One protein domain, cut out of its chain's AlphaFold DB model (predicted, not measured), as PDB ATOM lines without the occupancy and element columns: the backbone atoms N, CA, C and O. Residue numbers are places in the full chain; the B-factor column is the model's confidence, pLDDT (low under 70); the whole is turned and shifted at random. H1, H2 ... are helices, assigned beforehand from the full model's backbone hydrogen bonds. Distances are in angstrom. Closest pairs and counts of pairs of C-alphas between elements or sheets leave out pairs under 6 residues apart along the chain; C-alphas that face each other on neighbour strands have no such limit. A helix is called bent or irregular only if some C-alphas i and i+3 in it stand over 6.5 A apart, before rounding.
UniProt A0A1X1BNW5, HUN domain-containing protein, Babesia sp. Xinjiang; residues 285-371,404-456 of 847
ATOM      1  N   ASN A 285     -17.387  49.069  13.937       40.72
ATOM      2  CA  ASN A 285     -16.092  49.639  14.336       40.72
ATOM      3  C   ASN A 285     -15.344  48.786  15.378       40.72
ATOM      4  O   ASN A 285     -14.149  48.977  15.596       40.72
ATOM      5  N   PHE A 286     -16.032  47.837  16.024       42.66
ATOM      6  CA  PHE A 286     -15.512  47.115  17.190       42.66
ATOM      7  C   PHE A 286     -14.235  46.307  16.901       42.66
ATOM      8  O   PHE A 286     -13.336  46.220  17.736       42.66
ATOM      9  N   VAL A 287     -14.157  45.691  15.722       43.44
ATOM     10  CA  VAL A 287     -13.001  44.876  15.328       43.44
ATOM     11  C   VAL A 287     -11.959  45.711  14.591       43.44
ATOM     12  O   VAL A 287     -10.771  45.484  14.797       43.44
ATOM     13  N   SER A 288     -12.371  46.683  13.771       41.12
ATOM     14  CA  SER A 288     -11.445  47.496  12.975       41.12
ATOM     15  C   SER A 288     -10.583  48.423  13.829       41.12
ATOM     16  O   SER A 288      -9.408  48.590  13.525       41.12
ATOM     17  N   GLN A 289     -11.092  48.953  14.948       41.41
ATOM     18  CA  GLN A 289     -10.262  49.709  15.897       41.41
ATOM     19  C   GLN A 289      -9.159  48.837  16.520       41.41
ATOM     20  O   GLN A 289      -7.998  49.243  16.559       41.41
ATOM     21  N   TYR A 290      -9.496  47.622  16.969       43.31
ATOM     22  CA  TYR A 290      -8.516  46.719  17.584       43.31
ATOM     23  C   TYR A 290      -7.530  46.158  16.558       43.31
ATOM     24  O   TYR A 290      -6.336  46.112  16.830       43.31
ATOM     25  N   ALA A 291      -7.999  45.781  15.368       43.25
ATOM     26  CA  ALA A 291      -7.145  45.279  14.300       43.25
ATOM     27  C   ALA A 291      -6.289  46.388  13.662       43.25
ATOM     28  O   ALA A 291      -5.130  46.121  13.376       43.25
ATOM     29  N   SER A 292      -6.752  47.641  13.568       42.97
ATOM     30  CA  SER A 292      -5.908  48.778  13.156       42.97
ATOM     31  C   SER A 292      -4.825  49.113  14.187       42.97
ATOM     32  O   SER A 292      -3.688  49.383  13.807       42.97
ATOM     33  N   LYS A 293      -5.138  49.042  15.491       46.91
ATOM     34  CA  LYS A 293      -4.157  49.216  16.580       46.91
ATOM     35  C   LYS A 293      -3.153  48.058  16.632       46.91
ATOM     36  O   LYS A 293      -1.960  48.284  16.786       46.91
ATOM     37  N   LEU A 294      -3.609  46.826  16.401       48.47
ATOM     38  CA  LEU A 294      -2.724  45.665  16.284       48.47
ATOM     39  C   LEU A 294      -1.886  45.711  14.996       48.47
ATOM     40  O   LEU A 294      -0.745  45.270  14.981       48.47
ATOM     41  N   LYS A 295      -2.433  46.253  13.905       47.69
ATOM     42  CA  LYS A 295      -1.736  46.401  12.627       47.69
ATOM     43  C   LYS A 295      -0.659  47.474  12.702       47.69
ATOM     44  O   LYS A 295       0.419  47.235  12.177       47.69
ATOM     45  N   SER A 296      -0.879  48.579  13.417       51.56
ATOM     46  CA  SER A 296       0.194  49.536  13.706       51.56
ATOM     47  C   SER A 296       1.232  48.968  14.684       51.56
ATOM     48  O   SER A 296       2.418  49.230  14.510       51.56
ATOM     49  N   GLU A 297       0.855  48.116  15.643       52.34
ATOM     50  CA  GLU A 297       1.821  47.339  16.443       52.34
ATOM     51  C   GLU A 297       2.624  46.334  15.591       52.34
ATOM     52  O   GLU A 297       3.823  46.170  15.812       52.34
ATOM     53  N   ILE A 298       2.015  45.687  14.594       53.19
ATOM     54  CA  ILE A 298       2.693  44.769  13.660       53.19
ATOM     55  C   ILE A 298       3.599  45.538  12.687       53.19
ATOM     56  O   ILE A 298       4.737  45.130  12.473       53.19
ATOM     57  N   GLU A 299       3.142  46.663  12.134       49.91
ATOM     58  CA  GLU A 299       3.928  47.524  11.241       49.91
ATOM     59  C   GLU A 299       5.119  48.148  11.995       49.91
ATOM     60  O   GLU A 299       6.245  48.066  11.506       49.91
ATOM     61  N   ASN A 300       4.936  48.615  13.237       49.81
ATOM     62  CA  ASN A 300       6.036  49.083  14.095       49.81
ATOM     63  C   ASN A 300       7.007  47.955  14.509       49.81
ATOM     64  O   ASN A 300       8.204  48.199  14.657       49.81
ATOM     65  N   ASN A 301       6.530  46.716  14.675       45.19
ATOM     66  CA  ASN A 301       7.408  45.560  14.897       45.19
ATOM     67  C   ASN A 301       8.107  45.086  13.610       45.19
ATOM     68  O   ASN A 301       9.166  44.468  13.698       45.19
ATOM     69  N   SER A 302       7.588  45.402  12.419       44.53
ATOM     70  CA  SER A 302       8.201  44.995  11.143       44.53
ATOM     71  C   SER A 302       9.553  45.669  10.869       44.53
ATOM     72  O   SER A 302      10.387  45.109  10.156       44.53
ATOM     73  N   GLU A 303       9.827  46.815  11.504       43.28
ATOM     74  CA  GLU A 303      11.147  47.462  11.490       43.28
ATOM     75  C   GLU A 303      12.161  46.800  12.446       43.28
ATOM     76  O   GLU A 303      13.360  47.078  12.379       43.28
ATOM     77  N   GLN A 304      11.718  45.884  13.317       42.47
ATOM     78  CA  GLN A 304      12.579  45.096  14.197       42.47
ATOM     79  C   GLN A 304      12.407  43.599  13.928       42.47
ATOM     80  O   GLN A 304      11.733  42.895  14.677       42.47
ATOM     81  N   ASN A 305      13.138  43.089  12.929       41.44
ATOM     82  CA  ASN A 305      13.444  41.659  12.775       41.44
ATOM     83  C   ASN A 305      14.328  41.155  13.938       41.44
ATOM     84  O   ASN A 305      15.488  40.783  13.761       41.44
ATOM     85  N   LYS A 306      13.778  41.171  15.151       51.88
ATOM     86  CA  LYS A 306      14.235  40.364  16.274       51.88
ATOM     87  C   LYS A 306      13.537  39.023  16.149       51.88
ATOM     88  O   LYS A 306      12.313  38.964  16.083       51.88
ATOM     89  N   GLU A 307      14.325  37.962  16.118       50.34
ATOM     90  CA  GLU A 307      13.829  36.603  16.283       50.34
ATOM     91  C   GLU A 307      13.172  36.533  17.671       50.34
ATOM     92  O   GLU A 307      13.847  36.644  18.693       50.34
ATOM     93  N   VAL A 308      11.836  36.521  17.713       60.97
ATOM     94  CA  VAL A 308      11.091  36.539  18.977       60.97
ATOM     95  C   VAL A 308      11.084  35.121  19.526       60.97
ATOM     96  O   VAL A 308      10.429  34.247  18.956       60.97
ATOM     97  N   ASP A 309      11.785  34.907  20.640       73.06
ATOM     98  CA  ASP A 309      11.811  33.619  21.330       73.06
ATOM     99  C   ASP A 309      10.383  33.113  21.582       73.06
ATOM    100  O   ASP A 309       9.540  33.805  22.168       73.06
ATOM    101  N   LEU A 310      10.097  31.892  21.126       74.50
ATOM    102  CA  LEU A 310       8.819  31.243  21.397       74.50
ATOM    103  C   LEU A 310       8.728  30.917  22.886       74.50
ATOM    104  O   LEU A 310       9.592  30.234  23.435       74.50
ATOM    105  N   TYR A 311       7.647  31.359  23.519       82.19
ATOM    106  CA  TYR A 311       7.371  31.056  24.914       82.19
ATOM    107  C   TYR A 311       6.076  30.264  25.072       82.19
ATOM    108  O   TYR A 311       5.139  30.346  24.267       82.19
ATOM    109  N   PHE A 312       6.038  29.493  26.155       84.88
ATOM    110  CA  PHE A 312       4.866  28.755  26.581       84.88
ATOM    111  C   PHE A 312       4.778  28.754  28.112       84.88
ATOM    112  O   PHE A 312       5.576  28.102  28.785       84.88
ATOM    113  N   ASP A 313       3.815  29.498  28.659       85.44
ATOM    114  CA  ASP A 313       3.472  29.508  30.085       85.44
ATOM    115  C   ASP A 313       2.064  28.905  30.274       85.44
ATOM    116  O   ASP A 313       1.061  29.619  30.194       85.44
ATOM    117  N   PRO A 314       1.932  27.598  30.580       85.38
ATOM    118  CA  PRO A 314       0.626  26.969  30.795       85.38
ATOM    119  C   PRO A 314      -0.133  27.524  32.018       85.38
ATOM    120  O   PRO A 314      -1.297  27.173  32.232       85.38
ATOM    121  N   VAL A 315       0.494  28.388  32.825       88.31
ATOM    122  CA  VAL A 315      -0.079  29.064  33.995       88.31
ATOM    123  C   VAL A 315      -0.429  30.535  33.689       88.31
ATOM    124  O   VAL A 315      -1.216  31.129  34.430       88.31
ATOM    125  N   GLY A 316       0.060  31.114  32.583       85.75
ATOM    126  CA  GLY A 316      -0.066  32.539  32.239       85.75
ATOM    127  C   GLY A 316      -1.509  33.055  32.214       85.75
ATOM    128  O   GLY A 316      -1.816  34.111  32.781       85.75
ATOM    129  N   TRP A 317      -2.443  32.236  31.713       88.81
ATOM    130  CA  TRP A 317      -3.890  32.512  31.714       88.81
ATOM    131  C   TRP A 317      -4.453  32.890  33.096       88.81
ATOM    132  O   TRP A 317      -5.472  33.583  33.185       88.81
ATOM    133  N   ARG A 318      -3.810  32.465  34.198       89.81
ATOM    134  CA  ARG A 318      -4.268  32.765  35.562       89.81
ATOM    135  C   ARG A 318      -4.256  34.260  35.881       89.81
ATOM    136  O   ARG A 318      -5.069  34.689  36.699       89.81
ATOM    137  N   ARG A 319      -3.433  35.064  35.193       86.75
ATOM    138  CA  ARG A 319      -3.474  36.542  35.257       86.75
ATOM    139  C   ARG A 319      -4.866  37.088  34.895       86.75
ATOM    140  O   ARG A 319      -5.319  38.079  35.461       86.75
ATOM    141  N   TYR A 320      -5.593  36.372  34.034       84.06
ATOM    142  CA  TYR A 320      -6.944  36.695  33.575       84.06
ATOM    143  C   TYR A 320      -8.048  35.880  34.279       84.06
ATOM    144  O   TYR A 320      -9.227  36.059  33.973       84.06
ATOM    145  N   MET A 321      -7.725  35.044  35.279       82.50
ATOM    146  CA  MET A 321      -8.686  34.162  35.972       82.50
ATOM    147  C   MET A 321      -9.892  34.909  36.570       82.50
ATOM    148  O   MET A 321     -11.001  34.377  36.585       82.50
ATOM    149  N   ALA A 322      -9.695  36.143  37.043       77.69
ATOM    150  CA  ALA A 322     -10.768  36.984  37.579       77.69
ATOM    151  C   ALA A 322     -11.706  37.559  36.496       77.69
ATOM    152  O   ALA A 322     -12.845  37.904  36.803       77.69
ATOM    153  N   ARG A 323     -11.232  37.661  35.245       76.88
ATOM    154  CA  ARG A 323     -11.955  38.225  34.091       76.88
ATOM    155  C   ARG A 323     -12.665  37.134  33.278       76.88
ATOM    156  O   ARG A 323     -13.809  37.311  32.871       76.88
ATOM    157  N   ILE A 324     -12.024  35.977  33.093       77.88
ATOM    158  CA  ILE A 324     -12.613  34.818  32.405       77.88
ATOM    159  C   ILE A 324     -13.793  34.266  33.232       77.88
ATOM    160  O   ILE A 324     -13.603  33.929  34.406       77.88
ATOM    161  N   PRO A 325     -14.998  34.084  32.653       79.12
ATOM    162  CA  PRO A 325     -16.121  33.477  33.362       79.12
ATOM    163  C   PRO A 325     -15.794  32.066  33.880       79.12
ATOM    164  O   PRO A 325     -15.308  31.210  33.139       79.12
ATOM    165  N   LYS A 326     -16.136  31.789  35.147       82.19
ATOM    166  CA  LYS A 326     -15.752  30.561  35.885       82.19
ATOM    167  C   LYS A 326     -16.104  29.238  35.191       82.19
ATOM    168  O   LYS A 326     -15.491  28.212  35.462       82.19
ATOM    169  N   GLN A 327     -17.081  29.248  34.288       80.75
ATOM    170  CA  GLN A 327     -17.483  28.098  33.468       80.75
ATOM    171  C   GLN A 327     -16.420  27.617  32.462       80.75
ATOM    172  O   GLN A 327     -16.494  26.462  32.036       80.75
ATOM    173  N   PHE A 328     -15.445  28.467  32.115       86.00
ATOM    174  CA  PHE A 328     -14.326  28.137  31.224       86.00
ATOM    175  C   PHE A 328     -13.041  27.778  31.980       86.00
ATOM    176  O   PHE A 328     -12.173  27.134  31.400       86.00
ATOM    177  N   HIS A 329     -12.931  28.100  33.279       89.62
ATOM    178  CA  HIS A 329     -11.777  27.715  34.114       89.62
ATOM    179  C   HIS A 329     -11.426  26.217  34.036       89.62
ATOM    180  O   HIS A 329     -10.238  25.923  33.986       89.62
ATOM    181  N   PRO A 330     -12.382  25.260  33.957       92.25
ATOM    182  CA  PRO A 330     -12.040  23.848  33.780       92.25
ATOM    183  C   PRO A 330     -11.222  23.558  32.517       92.25
ATOM    184  O   PRO A 330     -10.357  22.699  32.571       92.25
ATOM    185  N   ILE A 331     -11.452  24.290  31.421       92.25
ATOM    186  CA  ILE A 331     -10.755  24.095  30.140       92.25
ATOM    187  C   ILE A 331      -9.290  24.527  30.273       92.25
ATOM    188  O   ILE A 331      -8.376  23.789  29.918       92.25
ATOM    189  N   PHE A 332      -9.058  25.703  30.861       91.81
ATOM    190  CA  PHE A 332      -7.705  26.190  31.124       91.81
ATOM    191  C   PHE A 332      -6.975  25.355  32.190       91.81
ATOM    192  O   PHE A 332      -5.767  25.173  32.092       91.81
ATOM    193  N   HIS A 333      -7.683  24.797  33.178       92.88
ATOM    194  CA  HIS A 333      -7.096  23.853  34.137       92.88
ATOM    195  C   HIS A 333      -6.781  22.480  33.523       92.88
ATOM    196  O   HIS A 333      -5.807  21.861  33.937       92.88
ATOM    197  N   GLU A 334      -7.571  22.002  32.561       92.12
ATOM    198  CA  GLU A 334      -7.310  20.769  31.804       92.12
ATOM    199  C   GLU A 334      -6.070  20.931  30.912       92.12
ATOM    200  O   GLU A 334      -5.167  20.092  30.945       92.12
ATOM    201  N   MET A 335      -5.957  22.071  30.221       92.44
ATOM    202  CA  MET A 335      -4.739  22.486  29.523       92.44
ATOM    203  C   MET A 335      -3.543  22.586  30.487       92.44
ATOM    204  O   MET A 335      -2.525  21.941  30.252       92.44
ATOM    205  N   GLU A 336      -3.659  23.326  31.598       91.56
ATOM    206  CA  GLU A 336      -2.579  23.444  32.590       91.56
ATOM    207  C   GLU A 336      -2.138  22.056  33.081       91.56
ATOM    208  O   GLU A 336      -0.952  21.751  33.068       91.56
ATOM    209  N   ALA A 337      -3.076  21.185  33.463       89.25
ATOM    210  CA  ALA A 337      -2.774  19.843  33.956       89.25
ATOM    211  C   ALA A 337      -2.076  18.959  32.911       89.25
ATOM    212  O   ALA A 337      -1.177  18.205  33.275       89.25
ATOM    213  N   THR A 338      -2.454  19.077  31.635       87.75
ATOM    214  CA  THR A 338      -1.852  18.316  30.527       87.75
ATOM    215  C   THR A 338      -0.385  18.693  30.307       87.75
ATOM    216  O   THR A 338       0.437  17.824  30.030       87.75
ATOM    217  N   TYR A 339      -0.040  19.975  30.467       85.88
ATOM    218  CA  TYR A 339       1.294  20.490  30.139       85.88
ATOM    219  C   TYR A 339       2.200  20.761  31.349       85.88
ATOM    220  O   TYR A 339       3.406  20.923  31.194       85.88
ATOM    221  N   LYS A 340       1.664  20.743  32.573       79.25
ATOM    222  CA  LYS A 340       2.419  20.957  33.821       79.25
ATOM    223  C   LYS A 340       3.481  19.892  34.117       79.25
ATOM    224  O   LYS A 340       4.389  20.154  34.900       79.25
ATOM    225  N   SER A 341       3.359  18.709  33.524       72.94
ATOM    226  CA  SER A 341       4.342  17.619  33.602       72.94
ATOM    227  C   SER A 341       4.917  17.254  32.228       72.94
ATOM    228  O   SER A 341       5.320  16.113  32.019       72.94
ATOM    229  N   TYR A 342       4.885  18.180  31.264       78.50
ATOM    230  CA  TYR A 342       5.426  17.941  29.930       78.50
ATOM    231  C   TYR A 342       6.939  18.200  29.911       78.50
ATOM    232  O   TYR A 342       7.389  19.342  29.878       78.50
ATOM    233  N   GLU A 343       7.722  17.122  29.926       65.62
ATOM    234  CA  GLU A 343       9.182  17.153  29.795       65.62
ATOM    235  C   GLU A 343       9.575  16.938  28.322       65.62
ATOM    236  O   GLU A 343       9.931  15.838  27.904       65.62
ATOM    237  N   GLY A 344       9.467  17.990  27.506       71.31
ATOM    238  CA  GLY A 344       9.805  17.939  26.081       71.31
ATOM    239  C   GLY A 344       9.864  19.315  25.414       71.31
ATOM    240  O   GLY A 344       9.483  20.326  26.003       71.31
ATOM    241  N   CYS A 345      10.326  19.355  24.164       70.94
ATOM    242  CA  CYS A 345      10.309  20.566  23.341       70.94
ATOM    243  C   CYS A 345       8.968  20.685  22.603       70.94
ATOM    244  O   CYS A 345       8.616  19.795  21.832       70.94
ATOM    245  N   LEU A 346       8.250  21.793  22.802       78.56
ATOM    246  CA  LEU A 346       7.053  22.120  22.023       78.56
ATOM    247  C   LEU A 346       7.446  22.922  20.781       78.56
ATOM    248  O   LEU A 346       8.063  23.981  20.891       78.56
ATOM    249  N   TYR A 347       7.067  22.432  19.604       83.94
ATOM    250  CA  TYR A 347       7.268  23.144  18.344       83.94
ATOM    251  C   TYR A 347       6.124  24.134  18.083       83.94
ATOM    252  O   TYR A 347       5.024  23.992  18.624       83.94
ATOM    253  N   ASN A 348       6.354  25.125  17.210       80.19
ATOM    254  CA  ASN A 348       5.341  26.135  16.872       80.19
ATOM    255  C   ASN A 348       4.018  25.499  16.403       80.19
ATOM    256  O   ASN A 348       2.948  25.939  16.816       80.19
ATOM    257  N   GLU A 349       4.080  24.424  15.612       84.44
ATOM    258  CA  GLU A 349       2.891  23.696  15.155       84.44
ATOM    259  C   GLU A 349       2.051  23.118  16.299       84.44
ATOM    260  O   GLU A 349       0.824  23.119  16.219       84.44
ATOM    261  N   ASP A 350       2.684  22.615  17.358       83.38
ATOM    262  CA  ASP A 350       1.980  21.982  18.473       83.38
ATOM    263  C   ASP A 350       1.342  23.032  19.385       83.38
ATOM    264  O   ASP A 350       0.213  22.854  19.843       83.38
ATOM    265  N   LEU A 351       1.997  24.187  19.534       83.62
ATOM    266  CA  LEU A 351       1.417  25.369  20.171       83.62
ATOM    267  C   LEU A 351       0.233  25.927  19.356       83.62
ATOM    268  O   LEU A 351      -0.809  26.238  19.933       83.62
ATOM    269  N   ARG A 352       0.322  25.963  18.017       86.00
ATOM    270  CA  ARG A 352      -0.810  26.316  17.132       86.00
ATOM    271  C   ARG A 352      -1.985  25.341  17.285       86.00
ATOM    272  O   ARG A 352      -3.125  25.781  17.442       86.00
ATOM    273  N   LYS A 353      -1.722  24.027  17.315       88.56
ATOM    274  CA  LYS A 353      -2.741  22.985  17.571       88.56
ATOM    275  C   LYS A 353      -3.377  23.142  18.959       88.56
ATOM    276  O   LYS A 353      -4.593  22.999  19.079       88.56
ATOM    277  N   LEU A 354      -2.592  23.475  19.988       89.00
ATOM    278  CA  LEU A 354      -3.081  23.750  21.344       89.00
ATOM    279  C   LEU A 354      -4.022  24.961  21.383       89.00
ATOM    280  O   LEU A 354      -5.109  24.858  21.951       89.00
ATOM    281  N   VAL A 355      -3.651  26.074  20.743       88.56
ATOM    282  CA  VAL A 355      -4.513  27.264  20.641       88.56
ATOM    283  C   VAL A 355      -5.827  26.917  19.939       88.56
ATOM    284  O   VAL A 355      -6.898  27.206  20.473       88.56
ATOM    285  N   LEU A 356      -5.772  26.216  18.802       90.62
ATOM    286  CA  LEU A 356      -6.970  25.788  18.075       90.62
ATOM    287  C   LEU A 356      -7.851  24.839  18.907       90.62
ATOM    288  O   LEU A 356      -9.077  24.964  18.891       90.62
ATOM    289  N   HIS A 357      -7.254  23.914  19.663       91.56
ATOM    290  CA  HIS A 357      -7.978  23.015  20.564       91.56
ATOM    291  C   HIS A 357      -8.663  23.778  21.707       91.56
ATOM    292  O   HIS A 357      -9.828  23.522  22.011       91.56
ATOM    293  N   LEU A 358      -7.974  24.754  22.301       91.44
ATOM    294  CA  LEU A 358      -8.495  25.604  23.369       91.44
ATOM    295  C   LEU A 358      -9.660  26.481  22.881       91.44
ATOM    296  O   LEU A 358     -10.705  26.517  23.531       91.44
ATOM    297  N   LEU A 359      -9.533  27.112  21.707       90.81
ATOM    298  CA  LEU A 359     -10.629  27.845  21.065       90.81
ATOM    299  C   LEU A 359     -11.826  26.922  20.787       90.81
ATOM    300  O   LEU A 359     -12.947  27.244  21.178       90.81
ATOM    301  N   ASN A 360     -11.602  25.736  20.214       89.56
ATOM    302  CA  ASN A 360     -12.662  24.748  19.989       89.56
ATOM    303  C   ASN A 360     -13.348  24.306  21.288       89.56
ATOM    304  O   ASN A 360     -14.575  24.223  21.338       89.56
ATOM    305  N   ALA A 361     -12.593  24.061  22.359       89.19
ATOM    306  CA  ALA A 361     -13.149  23.692  23.654       89.19
ATOM    307  C   ALA A 361     -13.986  24.832  24.261       89.19
ATOM    308  O   ALA A 361     -15.066  24.578  24.803       89.19
ATOM    309  N   ILE A 362     -13.542  26.088  24.134       88.38
ATOM    310  CA  ILE A 362     -14.285  27.275  24.585       88.38
ATOM    311  C   ILE A 362     -15.560  27.470  23.751       88.38
ATOM    312  O   ILE A 362     -16.625  27.683  24.332       88.38
ATOM    313  N   LEU A 363     -15.497  27.327  22.423       85.56
ATOM    314  CA  LEU A 363     -16.659  27.417  21.534       85.56
ATOM    315  C   LEU A 363     -17.665  26.293  21.811       85.56
ATOM    316  O   LEU A 363     -18.840  26.559  22.064       85.56
ATOM    317  N   ALA A 364     -17.207  25.042  21.879       85.62
ATOM    318  CA  ALA A 364     -18.036  23.901  22.257       85.62
ATOM    319  C   ALA A 364     -18.658  24.089  23.649       85.62
ATOM    320  O   ALA A 364     -19.779  23.635  23.891       85.62
ATOM    321  N   LYS A 365     -17.968  24.777  24.568       83.50
ATOM    322  CA  LYS A 365     -18.522  25.143  25.870       83.50
ATOM    323  C   LYS A 365     -19.574  26.243  25.760       83.50
ATOM    324  O   LYS A 365     -20.618  26.070  26.370       83.50
ATOM    325  N   LEU A 366     -19.357  27.309  24.984       76.38
ATOM    326  CA  LEU A 366     -20.361  28.356  24.717       76.38
ATOM    327  C   LEU A 366     -21.643  27.777  24.115       76.38
ATOM    328  O   LEU A 366     -22.729  28.098  24.585       76.38
ATOM    329  N   ILE A 367     -21.513  26.892  23.124       74.69
ATOM    330  CA  ILE A 367     -22.637  26.194  22.486       74.69
ATOM    331  C   ILE A 367     -23.378  25.321  23.511       74.69
ATOM    332  O   ILE A 367     -24.603  25.354  23.586       74.69
ATOM    333  N   LYS A 368     -22.640  24.579  24.349       68.81
ATOM    334  CA  LYS A 368     -23.202  23.732  25.419       68.81
ATOM    335  C   LYS A 368     -23.685  24.510  26.651       68.81
ATOM    336  O   LYS A 368     -24.280  23.897  27.536       68.81
ATOM    337  N   ILE A 369     -23.443  25.819  26.755       54.34
ATOM    338  CA  ILE A 369     -24.024  26.668  27.806       54.34
ATOM    339  C   ILE A 369     -25.432  27.072  27.362       54.34
ATOM    340  O   ILE A 369     -25.724  28.215  27.010       54.34
ATOM    341  N   GLN A 370     -26.332  26.095  27.431       44.34
ATOM    342  CA  GLN A 370     -27.725  26.384  27.723       44.34
ATOM    343  C   GLN A 370     -27.861  26.597  29.237       44.34
ATOM    344  O   GLN A 370     -27.646  25.679  30.025       44.34
ATOM    345  N   ALA A 371     -28.223  27.831  29.598       38.69
ATOM    346  CA  ALA A 371     -28.719  28.285  30.900       38.69
ATOM    347  C   ALA A 371     -27.812  28.143  32.160       38.69
ATOM    348  O   ALA A 371     -26.849  27.371  32.207       38.69
ATOM    349  N   LEU A 404     -32.831  26.874  17.528       56.94
ATOM    350  CA  LEU A 404     -32.027  28.073  17.242       56.94
ATOM    351  C   LEU A 404     -30.594  27.943  17.794       56.94
ATOM    352  O   LEU A 404     -30.145  28.701  18.655       56.94
ATOM    353  N   ASN A 405     -29.869  26.950  17.284       63.94
ATOM    354  CA  ASN A 405     -28.535  26.584  17.745       63.94
ATOM    355  C   ASN A 405     -27.422  27.481  17.171       63.94
ATOM    356  O   ASN A 405     -26.314  27.454  17.695       63.94
ATOM    357  N   CYS A 406     -27.703  28.316  16.161       62.91
ATOM    358  CA  CYS A 406     -26.727  29.269  15.620       62.91
ATOM    359  C   CYS A 406     -26.164  30.213  16.701       62.91
ATOM    360  O   CYS A 406     -26.887  30.774  17.533       62.91
ATOM    361  N   VAL A 407     -24.856  30.448  16.645       63.91
ATOM    362  CA  VAL A 407     -24.152  31.419  17.481       63.91
ATOM    363  C   VAL A 407     -24.223  32.787  16.800       63.91
ATOM    364  O   VAL A 407     -23.556  33.034  15.797       63.91
ATOM    365  N   GLY A 408     -25.048  33.682  17.350       61.16
ATOM    366  CA  GLY A 408     -25.114  35.087  16.941       61.16
ATOM    367  C   GLY A 408     -24.086  35.973  17.654       61.16
ATOM    368  O   GLY A 408     -23.634  35.645  18.753       61.16
ATOM    369  N   ILE A 409     -23.779  37.129  17.057       55.66
ATOM    370  CA  ILE A 409     -22.771  38.136  17.468       55.66
ATOM    371  C   ILE A 409     -22.637  38.315  18.991       55.66
ATOM    372  O   ILE A 409     -21.535  38.221  19.532       55.66
ATOM    373  N   GLY A 410     -23.749  38.513  19.709       54.06
ATOM    374  CA  GLY A 410     -23.740  38.730  21.162       54.06
ATOM    375  C   GLY A 410     -23.172  37.562  21.983       54.06
ATOM    376  O   GLY A 410     -22.601  37.794  23.045       54.06
ATOM    377  N   LYS A 411     -23.259  36.318  21.485       61.47
ATOM    378  CA  LYS A 411     -22.618  35.133  22.092       61.47
ATOM    379  C   LYS A 411     -21.134  35.000  21.713       61.47
ATOM    380  O   LYS A 411     -20.372  34.446  22.495       61.47
ATOM    381  N   ILE A 412     -20.737  35.496  20.535       56.59
ATOM    382  CA  ILE A 412     -19.356  35.451  20.010       56.59
ATOM    383  C   ILE A 412     -18.466  36.439  20.760       56.59
ATOM    384  O   ILE A 412     -17.360  36.109  21.179       56.59
ATOM    385  N   LEU A 413     -18.963  37.667  20.891       55.62
ATOM    386  CA  LEU A 413     -18.234  38.812  21.420       55.62
ATOM    387  C   LEU A 413     -18.469  38.977  22.934       55.62
ATOM    388  O   LEU A 413     -17.563  39.358  23.680       55.62
ATOM    389  N   GLY A 414     -19.677  38.662  23.410       53.50
ATOM    390  CA  GLY A 414     -20.164  39.127  24.707       53.50
ATOM    391  C   GLY A 414     -20.461  40.632  24.692       53.50
ATOM    392  O   GLY A 414     -20.326  41.301  23.667       53.50
ATOM    393  N   VAL A 415     -20.848  41.183  25.847       45.72
ATOM    394  CA  VAL A 415     -21.093  42.630  25.995       45.72
ATOM    395  C   VAL A 415     -19.816  43.402  25.645       45.72
ATOM    396  O   VAL A 415     -18.761  43.153  26.234       45.72
ATOM    397  N   ASN A 416     -19.909  44.303  24.664       46.66
ATOM    398  CA  ASN A 416     -18.819  45.127  24.121       46.66
ATOM    399  C   ASN A 416     -17.546  44.319  23.786       46.66
ATOM    400  O   ASN A 416     -16.423  44.758  24.053       46.66
ATOM    401  N   GLY A 417     -17.709  43.080  23.302       57.66
ATOM    402  CA  GLY A 417     -16.591  42.209  22.929       57.66
ATOM    403  C   GLY A 417     -15.651  41.804  24.062       57.66
ATOM    404  O   GLY A 417     -14.562  41.288  23.808       57.66
ATOM    405  N   ARG A 418     -16.041  42.048  25.320       64.44
ATOM    406  CA  ARG A 418     -15.202  41.795  26.499       64.44
ATOM    407  C   ARG A 418     -14.816  40.325  26.626       64.44
ATOM    408  O   ARG A 418     -13.676  40.032  26.966       64.44
ATOM    409  N   PHE A 419     -15.735  39.405  26.318       71.12
ATOM    410  CA  PHE A 419     -15.472  37.973  26.456       71.12
ATOM    411  C   PHE A 419     -14.367  37.511  25.504       71.12
ATOM    412  O   PHE A 419     -13.395  36.906  25.958       71.12
ATOM    413  N   LEU A 420     -14.480  37.846  24.214       73.31
ATOM    414  CA  LEU A 420     -13.467  37.473  23.229       73.31
ATOM    415  C   LEU A 420     -12.116  38.125  23.553       73.31
ATOM    416  O   LEU A 420     -11.109  37.426  23.572       73.31
ATOM    417  N   ARG A 421     -12.094  39.416  23.922       72.81
ATOM    418  CA  ARG A 421     -10.865  40.106  24.359       72.81
ATOM    419  C   ARG A 421     -10.179  39.405  25.539       72.81
ATOM    420  O   ARG A 421      -8.963  39.246  25.523       72.81
ATOM    421  N   TRP A 422     -10.930  38.945  26.545       81.12
ATOM    422  CA  TRP A 422     -10.351  38.212  27.681       81.12
ATOM    423  C   TRP A 422      -9.862  36.810  27.317       81.12
ATOM    424  O   TRP A 422      -8.876  36.368  27.898       81.12
ATOM    425  N   VAL A 423     -10.519  36.116  26.382       83.00
ATOM    426  CA  VAL A 423     -10.044  34.817  25.879       83.00
ATOM    427  C   VAL A 423      -8.757  34.991  25.079       83.00
ATOM    428  O   VAL A 423      -7.786  34.309  25.383       83.00
ATOM    429  N   VAL A 424      -8.716  35.928  24.125       84.19
ATOM    430  CA  VAL A 424      -7.514  36.201  23.319       84.19
ATOM    431  C   VAL A 424      -6.353  36.594  24.224       84.19
ATOM    432  O   VAL A 424      -5.332  35.924  24.195       84.19
ATOM    433  N   ALA A 425      -6.527  37.576  25.115       81.19
ATOM    434  CA  ALA A 425      -5.462  37.991  26.029       81.19
ATOM    435  C   ALA A 425      -4.976  36.851  26.948       81.19
ATOM    436  O   ALA A 425      -3.778  36.698  27.159       81.19
ATOM    437  N   ALA A 426      -5.880  36.000  27.448       86.12
ATOM    438  CA  ALA A 426      -5.498  34.845  28.259       86.12
ATOM    439  C   ALA A 426      -4.734  33.766  27.476       86.12
ATOM    440  O   ALA A 426      -3.936  33.051  28.075       86.12
ATOM    441  N   ILE A 427      -4.980  33.633  26.168       86.56
ATOM    442  CA  ILE A 427      -4.236  32.736  25.273       86.56
ATOM    443  C   ILE A 427      -2.881  33.347  24.907       86.56
ATOM    444  O   ILE A 427      -1.875  32.643  24.952       86.56
ATOM    445  N   SER A 428      -2.829  34.650  24.624       84.19
ATOM    446  CA  SER A 428      -1.590  35.368  24.304       84.19
ATOM    447  C   SER A 428      -0.594  35.399  25.467       84.19
ATOM    448  O   SER A 428       0.599  35.506  25.214       84.19
ATOM    449  N   GLU A 429      -1.062  35.274  26.717       86.31
ATOM    450  CA  GLU A 429      -0.246  35.041  27.929       86.31
ATOM    451  C   GLU A 429       0.206  33.582  28.101       86.31
ATOM    452  O   GLU A 429       1.109  33.307  28.887       86.31
ATOM    453  N   VAL A 430      -0.440  32.628  27.423       85.69
ATOM    454  CA  VAL A 430      -0.024  31.219  27.428       85.69
ATOM    455  C   VAL A 430       1.033  30.970  26.362       85.69
ATOM    456  O   VAL A 430       1.945  30.189  26.607       85.69
ATOM    457  N   THR A 431       0.945  31.611  25.194       82.75
ATOM    458  CA  THR A 431       1.977  31.517  24.153       82.75
ATOM    459  C   THR A 431       1.922  32.671  23.153       82.75
ATOM    460  O   THR A 431       0.849  33.167  22.819       82.75
ATOM    461  N   ASN A 432       3.083  33.037  22.605       81.19
ATOM    462  CA  ASN A 432       3.231  33.920  21.443       81.19
ATOM    463  C   ASN A 432       3.276  33.178  20.091       81.19
ATOM    464  O   ASN A 432       3.489  33.811  19.060       81.19
ATOM    465  N   ALA A 433       3.082  31.853  20.055       79.62
ATOM    466  CA  ALA A 433       3.141  31.071  18.812       79.62
ATOM    467  C   ALA A 433       2.073  31.455  17.765       79.62
ATOM    468  O   ALA A 433       2.198  31.081  16.595       79.62
ATOM    469  N   VAL A 434       1.035  32.182  18.194       78.69
ATOM    470  CA  VAL A 434      -0.103  32.664  17.408       78.69
ATOM    471  C   VAL A 434      -0.295  34.151  17.713       78.69
ATOM    472  O   VAL A 434      -0.306  34.537  18.881       78.69
ATOM    473  N   SER A 435      -0.444  34.992  16.685       79.56
ATOM    474  CA  SER A 435      -0.699  36.426  16.880       79.56
ATOM    475  C   SER A 435      -2.122  36.665  17.411       79.56
ATOM    476  O   SER A 435      -3.023  35.871  17.143       79.56
ATOM    477  N   CYS A 436      -2.384  37.778  18.107       77.62
ATOM    478  CA  CYS A 436      -3.755  38.114  18.521       77.62
ATOM    479  C   CYS A 436      -4.724  38.177  17.321       77.62
ATOM    480  O   CYS A 436      -5.871  37.749  17.442       77.62
ATOM    481  N   HIS A 437      -4.252  38.652  16.160       77.38
ATOM    482  CA  HIS A 437      -5.009  38.656  14.906       77.38
ATOM    483  C   HIS A 437      -5.359  37.232  14.459       77.38
ATOM    484  O   HIS A 437      -6.531  36.952  14.229       77.38
ATOM    485  N   ASP A 438      -4.383  36.321  14.411       79.38
ATOM    486  CA  ASP A 438      -4.586  34.911  14.051       79.38
ATOM    487  C   ASP A 438      -5.590  34.234  15.014       79.38
ATOM    488  O   ASP A 438      -6.464  33.496  14.566       79.38
ATOM    489  N   ILE A 439      -5.523  34.505  16.330       81.25
ATOM    490  CA  ILE A 439      -6.485  33.966  17.319       81.25
ATOM    491  C   ILE A 439      -7.906  34.469  17.016       81.25
ATOM    492  O   ILE A 439      -8.861  33.690  17.062       81.25
ATOM    493  N   HIS A 440      -8.063  35.758  16.701       80.19
ATOM    494  CA  HIS A 440      -9.352  36.325  16.293       80.19
ATOM    495  C   HIS A 440      -9.847  35.736  14.961       80.19
ATOM    496  O   HIS A 440     -11.029  35.411  14.848       80.19
ATOM    497  N   GLU A 441      -8.962  35.558  13.979       83.31
ATOM    498  CA  GLU A 441      -9.284  34.998  12.666       83.31
ATOM    499  C   GLU A 441      -9.782  33.546  12.787       83.31
ATOM    500  O   GLU A 441     -10.860  33.214  12.289       83.31
ATOM    501  N   GLU A 442      -9.050  32.697  13.516       86.69
ATOM    502  CA  GLU A 442      -9.434  31.306  13.784       86.69
ATOM    503  C   GLU A 442     -10.723  31.210  14.608       86.69
ATOM    504  O   GLU A 442     -11.595  30.396  14.301       86.69
ATOM    505  N   TRP A 443     -10.917  32.081  15.604       85.94
ATOM    506  CA  TRP A 443     -12.178  32.137  16.351       85.94
ATOM    507  C   TRP A 443     -13.382  32.420  15.444       85.94
ATOM    508  O   TRP A 443     -14.419  31.763  15.560       85.94
ATOM    509  N   LEU A 444     -13.250  33.379  14.523       84.19
ATOM    510  CA  LEU A 444     -14.315  33.713  13.581       84.19
ATOM    511  C   LEU A 444     -14.563  32.578  12.578       84.19
ATOM    512  O   LEU A 444     -15.725  32.240  12.355       84.19
ATOM    513  N   LYS A 445     -13.512  31.934  12.044       87.75
ATOM    514  CA  LYS A 445     -13.645  30.741  11.184       87.75
ATOM    515  C   LYS A 445     -14.455  29.640  11.868       87.75
ATOM    516  O   LYS A 445     -15.446  29.188  11.298       87.75
ATOM    517  N   LEU A 446     -14.100  29.274  13.104       87.50
ATOM    518  CA  LEU A 446     -14.791  28.223  13.861       87.50
ATOM    519  C   LEU A 446     -16.280  28.531  14.080       87.50
ATOM    520  O   LEU A 446     -17.120  27.635  13.999       87.50
ATOM    521  N   VAL A 447     -16.638  29.794  14.338       84.00
ATOM    522  CA  VAL A 447     -18.048  30.182  14.500       84.00
ATOM    523  C   VAL A 447     -18.811  30.151  13.174       84.00
ATOM    524  O   VAL A 447     -19.966  29.718  13.147       84.00
ATOM    525  N   LEU A 448     -18.194  30.599  12.078       84.31
ATOM    526  CA  LEU A 448     -18.811  30.551  10.752       84.31
ATOM    527  C   LEU A 448     -19.050  29.107  10.301       84.31
ATOM    528  O   LEU A 448     -20.164  28.785   9.888       84.31
ATOM    529  N   GLU A 449     -18.053  28.237  10.469       87.12
ATOM    530  CA  GLU A 449     -18.163  26.809  10.172       87.12
ATOM    531  C   GLU A 449     -19.263  26.149  11.016       87.12
ATOM    532  O   GLU A 449     -20.140  25.472  10.478       87.12
ATOM    533  N   TYR A 450     -19.292  26.404  12.329       86.38
ATOM    534  CA  TYR A 450     -20.338  25.878  13.206       86.38
ATOM    535  C   TYR A 450     -21.747  26.339  12.790       86.38
ATOM    536  O   TYR A 450     -22.688  25.539  12.767       86.38
ATOM    537  N   ASN A 451     -21.916  27.617  12.436       83.94
ATOM    538  CA  ASN A 451     -23.199  28.143  11.966       83.94
ATOM    539  C   ASN A 451     -23.634  27.478  10.648       83.94
ATOM    540  O   ASN A 451     -24.797  27.094  10.519       83.94
ATOM    541  N   GLU A 452     -22.714  27.275   9.700       84.88
ATOM    542  CA  GLU A 452     -22.985  26.565   8.446       84.88
ATOM    543  C   GLU A 452     -23.370  25.095   8.683       84.88
ATOM    544  O   GLU A 452     -24.403  24.641   8.182       84.88
ATOM    545  N   GLN A 453     -22.611  24.365   9.508       86.25
ATOM    546  CA  GLN A 453     -22.938  22.989   9.903       86.25
ATOM    547  C   GLN A 453     -24.338  22.897  10.536       86.25
ATOM    548  O   GLN A 453     -25.118  22.002  10.208       86.25
ATOM    549  N   THR A 454     -24.695  23.856  11.396       82.38
ATOM    550  CA  THR A 454     -25.991  23.892  12.093       82.38
ATOM    551  C   THR A 454     -27.154  24.181  11.129       82.38
ATOM    552  O   THR A 454     -28.197  23.525  11.205       82.38
ATOM    553  N   ILE A 455     -26.976  25.106  10.177       84.19
ATOM    554  CA  ILE A 455     -27.961  25.400   9.118       84.19
ATOM    555  C   ILE A 455     -28.174  24.180   8.212       84.19
ATOM    556  O   ILE A 455     -29.320  23.855   7.883       84.19
ATOM    557  N   ASN A 456     -27.097  23.479   7.848       86.75
ATOM    558  CA  ASN A 456     -27.165  22.259   7.043       86.75
ATOM    559  C   ASN A 456     -27.880  21.123   7.797       86.75
ATOM    560  O   ASN A 456     -28.814  20.531   7.258       86.75
TER     561      ASN A 456
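Overview. This is residues 285 to 371 and 404 to 456 of the 847 residues of the protein "HUN domain-containing protein" of Babesia sp. Xinjiang (UniProt A0A1X1BNW5). A body of helices has its two longest, H4 and H7, crossing at 47 degrees; H3 packs on H4, while H6 packs with one end on the start of H7. H1 is set off along one side of this body, its centre the farthest of the helices' from the mean of the C-alphas at 17.0 A, and residues 299 to 307, of which 299 to 302 belong to H1, stick out where the long link to H2 begins. The printed part has 140 residues with seven named helices, H1 to H7 in chain order, and no named strand; the class is all helix. It is compact, with a radius of gyration of the C-alphas of 15.8 A, and spans 47 by 39 by 31 A.

Along the chain. Find C-alpha 285 at (-16.092, 49.639, 14.336); from there H1 runs to residue 302, 24.9 A on. H2 is residues 316 to 320, and H3 is residues 329 to 339, 15.5 A long. Look next at C-alpha 348, at (5.341, 26.135, 16.872), where H4 begins its 29.9 A to residue 368. Beyond the cut come H5, residues 409 to 413, and H6, residues 415 to 428, 20.9 A long and irregular, with C-alphas 416 and 419 8.2 A apart. H7, residues 436 to 456, runs 30.5 A to C-alpha 456 at (-27.165, 22.259, 7.043).

Arrangement. Start at H6 and H7, the hub, touching three other helices each. They touch by residues 424 to 428 and 436 to 440 alone, at a steep tilt of 61 degrees, opposite ways; the closest C-alphas, of Val 424 and Cys 436, are 6.4 A apart. H7 touches H4 at a steep tilt of 47 degrees, the same way, closest at the C-alphas of Leu 359 and Trp 443, 6.6 A. H3 and H4 form a helical hairpin at a shallow tilt of 26 degrees, opposite ways, with the C-alphas of Ile 331 and Ala 361 closest at 6.9 A. Helix packing is mostly crossed. H2 touches H6, the C-alphas of Trp 317 and Ala 426 being closest at 4.5 A. H5 and H6 touch only at the corner, closest at the C-alphas of Leu 413 and Leu 420, 5.3 A. H1 and H7 only just touch, with 3 pairs of C-alphas within 8 A, the closest being those of Ala 291 and His 437, 7.0 A; H1 is apart from H4, for instance. In H3, H4, H5 and H7 every O i to N i+4 pair is within hydrogen-bond range; H1 has 13 of 14, H6 8 of 10 and H2 0 of 1, with 2 of 2 O i to N i+3 pairs in H2.

Size, cuts and confidence. The C-alphas farthest apart, of Glu 303 and Ala 371, are 48.3 A apart. Residues 372 to 403 are not printed, and C-alphas 371 and 404 are 14.1 A apart across this cut. The link from H1 to H2 is long. Mean pLDDT of the printed part is 73.5; look for values under 70 at residues 285 to 308, 343, 368 to 371 and 404 to 418.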